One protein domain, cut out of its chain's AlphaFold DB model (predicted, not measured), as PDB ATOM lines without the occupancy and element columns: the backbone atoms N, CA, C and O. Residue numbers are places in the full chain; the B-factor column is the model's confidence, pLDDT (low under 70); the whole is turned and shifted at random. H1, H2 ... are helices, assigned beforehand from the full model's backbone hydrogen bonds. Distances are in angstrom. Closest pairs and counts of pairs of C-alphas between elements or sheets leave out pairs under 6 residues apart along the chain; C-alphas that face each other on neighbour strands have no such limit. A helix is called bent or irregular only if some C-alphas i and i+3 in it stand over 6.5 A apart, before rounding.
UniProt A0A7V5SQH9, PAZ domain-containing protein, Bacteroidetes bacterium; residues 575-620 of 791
ATOM      1  N   LYS A 575      20.648 -41.883 -16.890       87.31
ATOM      2  CA  LYS A 575      19.257 -41.830 -16.434       87.31
ATOM      3  C   LYS A 575      19.188 -41.658 -14.917       87.31
ATOM      4  O   LYS A 575      20.072 -42.120 -14.194       87.31
ATOM      5  N   LEU A 576      18.119 -41.022 -14.441       88.44
ATOM      6  CA  LEU A 576      17.925 -40.708 -13.024       88.44
ATOM      7  C   LEU A 576      18.034 -41.952 -12.132       88.44
ATOM      8  O   LEU A 576      18.595 -41.877 -11.044       88.44
ATOM      9  N   GLU A 577      17.566 -43.109 -12.604       89.31
ATOM     10  CA  GLU A 577      17.640 -44.374 -11.870       89.31
ATOM     11  C   GLU A 577      19.082 -44.777 -11.551       89.31
ATOM     12  O   GLU A 577      19.340 -45.332 -10.487       89.31
ATOM     13  N   MET A 578      20.025 -44.463 -12.443       87.06
ATOM     14  CA  MET A 578      21.451 -44.735 -12.249       87.06
ATOM     15  C   MET A 578      22.116 -43.723 -11.312       87.06
ATOM     16  O   MET A 578      23.126 -44.031 -10.689       87.06
ATOM     17  N   LEU A 579      21.556 -42.517 -11.215       89.94
ATOM     18  CA  LEU A 579      22.060 -41.436 -10.364       89.94
ATOM     19  C   LEU A 579      21.475 -41.461  -8.958       89.94
ATOM     20  O   LEU A 579      21.998 -40.798  -8.062       89.94
ATOM     21  N   ARG A 580      20.383 -42.206  -8.765       92.00
ATOM     22  CA  ARG A 580      19.567 -42.145  -7.556       92.00
ATOM     23  C   ARG A 580      20.386 -42.387  -6.297       92.00
ATOM     24  O   ARG A 580      20.286 -41.601  -5.368       92.00
ATOM     25  N   GLU A 581      21.242 -43.404  -6.276       92.25
ATOM     26  CA  GLU A 581      22.074 -43.691  -5.101       92.25
ATOM     27  C   GLU A 581      23.059 -42.565  -4.769       92.25
ATOM     28  O   GLU A 581      23.291 -42.280  -3.594       92.25
ATOM     29  N   THR A 582      23.647 -41.922  -5.780       91.75
ATOM     30  CA  THR A 582      24.539 -40.771  -5.583       91.75
ATOM     31  C   THR A 582      23.760 -39.590  -5.015       91.75
ATOM     32  O   THR A 582      24.181 -38.999  -4.023       91.75
ATOM     33  N   LEU A 583      22.590 -39.287  -5.583       93.44
ATOM     34  CA  LEU A 583      21.737 -38.193  -5.116       93.44
ATOM     35  C   LEU A 583      21.200 -38.436  -3.702       93.44
ATOM     36  O   LEU A 583      21.218 -37.522  -2.888       93.44
ATOM     37  N   GLU A 584      20.804 -39.663  -3.370       94.75
ATOM     38  CA  GLU A 584      20.355 -40.033  -2.020       94.75
ATOM     39  C   GLU A 584      21.465 -39.909  -0.968       94.75
ATOM     40  O   GLU A 584      21.171 -39.688   0.206       94.75
ATOM     41  N   LYS A 585      22.739 -40.050  -1.360       94.88
ATOM     42  CA  LYS A 585      23.880 -39.829  -0.457       94.88
ATOM     43  C   LYS A 585      24.137 -38.346  -0.203       94.88
ATOM     44  O   LYS A 585      24.517 -37.998   0.910       94.88
ATOM     45  N   ILE A 586      23.950 -37.497  -1.216       94.25
ATOM     46  CA  ILE A 586      24.151 -36.043  -1.108       94.25
ATOM     47  C   ILE A 586      22.952 -35.378  -0.408       94.25
ATOM     48  O   ILE A 586      23.137 -34.479   0.409       94.25
ATOM     49  N   PHE A 587      21.735 -35.862  -0.680       95.25
ATOM     50  CA  PHE A 587      20.462 -35.329  -0.180       95.25
ATOM     51  C   PHE A 587      19.646 -36.403   0.572       95.25
ATOM     52  O   PHE A 587      18.558 -36.794   0.126       95.25
ATOM     53  N   PRO A 588      20.143 -36.928   1.708       96.19
ATOM     54  CA  PRO A 588      19.464 -37.991   2.452       96.19
ATOM     55  C   PRO A 588      18.080 -37.582   2.975       96.19
ATOM     56  O   PRO A 588      17.201 -38.432   3.129       96.19
ATOM     57  N   GLU A 589      17.859 -36.290   3.223       96.00
ATOM     58  CA  GLU A 589      16.583 -35.745   3.683       96.00
ATOM     59  C   GLU A 589      15.449 -35.946   2.672       96.00
ATOM     60  O   GLU A 589      14.329 -36.275   3.071       96.00
ATOM     61  N   LEU A 590      15.746 -35.840   1.371       93.69
ATOM     62  CA  LEU A 590      14.740 -35.959   0.315       93.69
ATOM     63  C   LEU A 590      14.214 -37.386   0.226       93.69
ATOM     64  O   LEU A 590      13.018 -37.588   0.060       93.69
ATOM     65  N   LYS A 591      15.074 -38.390   0.428       93.75
ATOM     66  CA  LYS A 591      14.665 -39.801   0.452       93.75
ATOM     67  C   LYS A 591      13.622 -40.083   1.534       93.75
ATOM     68  O   LYS A 591      12.674 -40.838   1.313       93.75
ATOM     69  N   GLU A 592      13.801 -39.507   2.719       93.25
ATOM     70  CA  GLU A 592      12.851 -39.671   3.820       93.25
ATOM     71  C   GLU A 592      11.554 -38.893   3.571       93.25
ATOM     72  O   GLU A 592      10.475 -39.348   3.956       93.25
ATOM     73  N   GLU A 593      11.630 -37.754   2.888       93.25
ATOM     74  CA  GLU A 593      10.459 -36.978   2.491       93.25
ATOM     75  C   GLU A 593       9.655 -37.642   1.362       93.25
ATOM     76  O   GLU A 593       8.427 -37.712   1.461       93.25
ATOM     77  N   GLU A 594      10.309 -38.220   0.348       93.06
ATOM     78  CA  GLU A 594       9.651 -39.004  -0.707       93.06
ATOM     79  C   GLU A 594       8.845 -40.159  -0.101       93.06
ATOM     80  O   GLU A 594       7.693 -40.379  -0.467       93.06
ATOM     81  N   LYS A 595       9.407 -40.869   0.890       92.81
ATOM     82  CA  LYS A 595       8.697 -41.945   1.604       92.81
ATOM     83  C   LYS A 595       7.476 -41.439   2.371       92.81
ATOM     84  O   LYS A 595       6.468 -42.138   2.431       92.81
ATOM     85  N   LYS A 596       7.568 -40.257   2.990       95.19
ATOM     86  CA  LYS A 596       6.473 -39.667   3.781       95.19
ATOM     87  C   LYS A 596       5.348 -39.133   2.903       95.19
ATOM     88  O   LYS A 596       4.181 -39.275   3.255       95.19
ATOM     89  N   THR A 597       5.700 -38.487   1.797       92.38
ATOM     90  CA  THR A 597       4.757 -37.765   0.930       92.38
ATOM     91  C   THR A 597       4.280 -38.598  -0.255       92.38
ATOM     92  O   THR A 597       3.297 -38.231  -0.894       92.38
ATOM     93  N   ASN A 598       4.973 -39.700  -0.557       88.62
ATOM     94  CA  ASN A 598       4.828 -40.473  -1.788       88.62
ATOM     95  C   ASN A 598       5.029 -39.626  -3.066       88.62
ATOM     96  O   ASN A 598       4.548 -39.992  -4.138       88.62
ATOM     97  N   LYS A 599       5.727 -38.486  -2.961       88.62
ATOM     98  CA  LYS A 599       6.113 -37.638  -4.096       88.62
ATOM     99  C   LYS A 599       7.536 -37.969  -4.531       88.62
ATOM    100  O   LYS A 599       8.374 -38.263  -3.687       88.62
ATOM    101  N   LYS A 600       7.819 -37.902  -5.835       87.31
ATOM    102  CA  LYS A 600       9.188 -37.995  -6.366       87.31
ATOM    103  C   LYS A 600       9.855 -36.621  -6.264       87.31
ATOM    104  O   LYS A 600       9.478 -35.711  -6.992       87.31
ATOM    105  N   LEU A 601      10.809 -36.478  -5.353       89.56
ATOM    106  CA  LEU A 601      11.575 -35.256  -5.090       89.56
ATOM    107  C   LEU A 601      13.001 -35.350  -5.642       89.56
ATOM    108  O   LEU A 601      13.611 -34.336  -5.980       89.56
ATOM    109  N   ILE A 602      13.541 -36.565  -5.764       91.06
ATOM    110  CA  ILE A 602      14.868 -36.786  -6.332       91.06
ATOM    111  C   ILE A 602      14.788 -36.561  -7.838       91.06
ATOM    112  O   ILE A 602      14.075 -37.265  -8.551       91.06
ATOM    113  N   SER A 603      15.546 -35.583  -8.326       91.44
ATOM    114  CA  SER A 603      15.596 -35.226  -9.740       91.44
ATOM    115  C   SER A 603      17.011 -34.851 -10.160       91.44
ATOM    116  O   SER A 603      17.865 -34.529  -9.333       91.44
ATOM    117  N   ILE A 604      17.255 -34.848 -11.471       90.25
ATOM    118  CA  ILE A 604      18.549 -34.437 -12.021       90.25
ATOM    119  C   ILE A 604      18.871 -32.968 -11.718       90.25
ATOM    120  O   ILE A 604      20.039 -32.611 -11.625       90.25
ATOM    121  N   ASN A 605      17.852 -32.132 -11.486       90.75
ATOM    122  CA  ASN A 605      18.025 -30.722 -11.140       90.75
ATOM    123  C   ASN A 605      18.788 -30.519  -9.821       90.75
ATOM    124  O   ASN A 605      19.387 -29.467  -9.640       90.75
ATOM    125  N   LEU A 606      18.834 -31.528  -8.943       94.12
ATOM    126  CA  LEU A 606      19.631 -31.492  -7.711       94.12
ATOM    127  C   LEU A 606      21.146 -31.454  -7.964       94.12
ATOM    128  O   LEU A 606      21.902 -31.113  -7.062       94.12
ATOM    129  N   LEU A 607      21.597 -31.789  -9.178       94.44
ATOM    130  CA  LEU A 607      22.997 -31.648  -9.585       94.44
ATOM    131  C   LEU A 607      23.347 -30.226 -10.045       94.44
ATOM    132  O   LEU A 607      24.482 -29.989 -10.453       94.44
ATOM    133  N   LYS A 608      22.392 -29.288 -10.049       94.69
ATOM    134  CA  LYS A 608      22.694 -27.903 -10.414       94.69
ATOM    135  C   LYS A 608      23.551 -27.249  -9.335       94.69
ATOM    136  O   LYS A 608      23.379 -27.502  -8.145       94.69
ATOM    137  N   GLU A 609      24.448 -26.373  -9.760       93.50
ATOM    138  CA  GLU A 609      25.474 -25.727  -8.944       93.50
ATOM    139  C   GLU A 609      24.878 -25.058  -7.699       93.50
ATOM    140  O   GLU A 609      25.360 -25.282  -6.590       93.50
ATOM    141  N   TYR A 610      23.761 -24.340  -7.855       90.81
ATOM    142  CA  TYR A 610      23.056 -23.695  -6.743       90.81
ATOM    143  C   TYR A 610      22.488 -24.683  -5.711       90.81
ATOM    144  O   TYR A 610      22.290 -24.310  -4.563       90.81
ATOM    145  N   SER A 611      22.203 -25.932  -6.095       92.50
ATOM    146  CA  SER A 611      21.715 -26.967  -5.170       92.50
ATOM    147  C   SER A 611      22.859 -27.652  -4.420       92.50
ATOM    148  O   SER A 611      22.663 -28.150  -3.313       92.50
ATOM    149  N   LEU A 612      24.051 -27.692  -5.022       93.06
ATOM    150  CA  LEU A 612      25.226 -28.360  -4.463       93.06
ATOM    151  C   LEU A 612      26.066 -27.447  -3.565       93.06
ATOM    152  O   LEU A 612      26.726 -27.956  -2.661       93.06
ATOM    153  N   ILE A 613      26.029 -26.126  -3.772       92.25
ATOM    154  CA  ILE A 613      26.872 -25.168  -3.035       92.25
ATOM    155  C   ILE A 613      26.641 -25.196  -1.516       92.25
ATOM    156  O   ILE A 613      27.581 -25.028  -0.747       92.25
ATOM    157  N   ASP A 614      25.415 -25.493  -1.077       89.25
ATOM    158  CA  ASP A 614      25.071 -25.601   0.348       89.25
ATOM    159  C   ASP A 614      25.372 -26.990   0.938       89.25
ATOM    160  O   ASP A 614      25.240 -27.212   2.145       89.25
ATOM    161  N   LYS A 615      25.734 -27.960   0.092       91.94
ATOM    162  CA  LYS A 615      25.932 -29.368   0.469       91.94
ATOM    163  C   LYS A 615      27.385 -29.809   0.396       91.94
ATOM    164  O   LYS A 615      27.744 -30.810   1.016       91.94
ATOM    165  N   MET A 616      28.204 -29.111  -0.383       92.25
ATOM    166  CA  MET A 616      29.565 -29.513  -0.709       92.25
ATOM    167  C   MET A 616      30.478 -28.294  -0.821       92.25
ATOM    168  O   MET A 616      30.072 -27.263  -1.344       92.25
ATOM    169  N   ASP A 617      31.744 -28.449  -0.421       89.94
ATOM    170  CA  ASP A 617      32.761 -27.394  -0.569       89.94
ATOM    171  C   ASP A 617      33.045 -27.043  -2.043       89.94
ATOM    172  O   ASP A 617      33.498 -25.943  -2.357       89.94
ATOM    173  N   ASP A 618      32.808 -27.993  -2.952       90.00
ATOM    174  CA  ASP A 618      33.061 -27.870  -4.385       90.00
ATOM    175  C   ASP A 618      31.855 -28.429  -5.164       90.00
ATOM    176  O   ASP A 618      31.680 -29.651  -5.205       90.00
ATOM    177  N   PRO A 619      31.008 -27.579  -5.782       93.81
ATOM    178  CA  PRO A 619      29.754 -27.992  -6.421       93.81
ATOM    179  C   PRO A 619      29.959 -28.612  -7.817       93.81
ATOM    180  O   PRO A 619      29.080 -28.554  -8.677       93.81
ATOM    181  N   ARG A 620      31.141 -29.185  -8.068       93.31
ATOM    182  CA  ARG A 620      31.464 -29.894  -9.307       93.31
ATOM    183  C   ARG A 620      30.711 -31.207  -9.409       93.31
ATOM    184  O   ARG A 620      30.599 -31.955  -8.441       93.31
TER     185      ARG A 620
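AT A GLANCE: This is residues 575 to 620 of the 791 residues of the protein "PAZ domain-containing protein" of Bacteroidetes bacterium (UniProt A0A7V5SQH9). Two longer helices, H1 and H2, meet near their ends at a corner, and residues 598 to 603 run back from the far end of H2 toward the beginning of H1, closing a loose triangle. Two short helices, H3 and H4, follow from there, and residues 613 to 620 end the printed part in a loop with no named element. The printed part has 46 residues with four named helices, in the order H1, H2, H3, H4, and no named strand; the class is all helix. It is compact, with a radius of gyration of the C-alphas of 10.6 A and spans of 31 by 22 by 15 A.

HOW THE PARTS SIT: H1, residues 576 to 586, and H2, residues 588 to 597, are close but not clearly touching, with the C-alphas of Glu 584 and Lys 591 closest at 6.2 A. They run opposite ways at a steep tilt of 64 degrees. H3, residues 604 to 607, is close to H1 but not clearly touching it; the closest C-alphas, of Leu 576 and Ile 604, are 6.4 A apart. H4, residues 609 to 612, is close to H3 but not clearly touching it, with the C-alphas of Leu 606 and Leu 612 closest at 7.2 A. H1 and H4 are only just apart, at 8.5 A; H2 is apart from H3 and H4. O i to N i+4 pairs are within hydrogen-bond range in 5 of 7 cases in H1 and 5 of 6 in H2; H3 and H4 are too short for such a pair.

IN THESE COORDINATES: H1 begins at C-alpha 576 (17.925, -40.708, -13.024) and is 14.2 A long; it is irregular, with C-alphas 578 and 581 7.3 A apart. H2 is 14.8 A long and ends at C-alpha 597 (4.757, -37.765, 0.930). H4 ends at C-alpha 612 (25.226, -28.360, -4.463).

THE WHOLE: The two C-alphas farthest apart, of Asn 598 and Asp 618, are 31.0 A apart. The printed part has no cut. The links H1 to H2 and H3 to H4 are tight, and H2 to H3 is short. The mean pLDDT of the printed part is 92.0, and no printed residue is under 70.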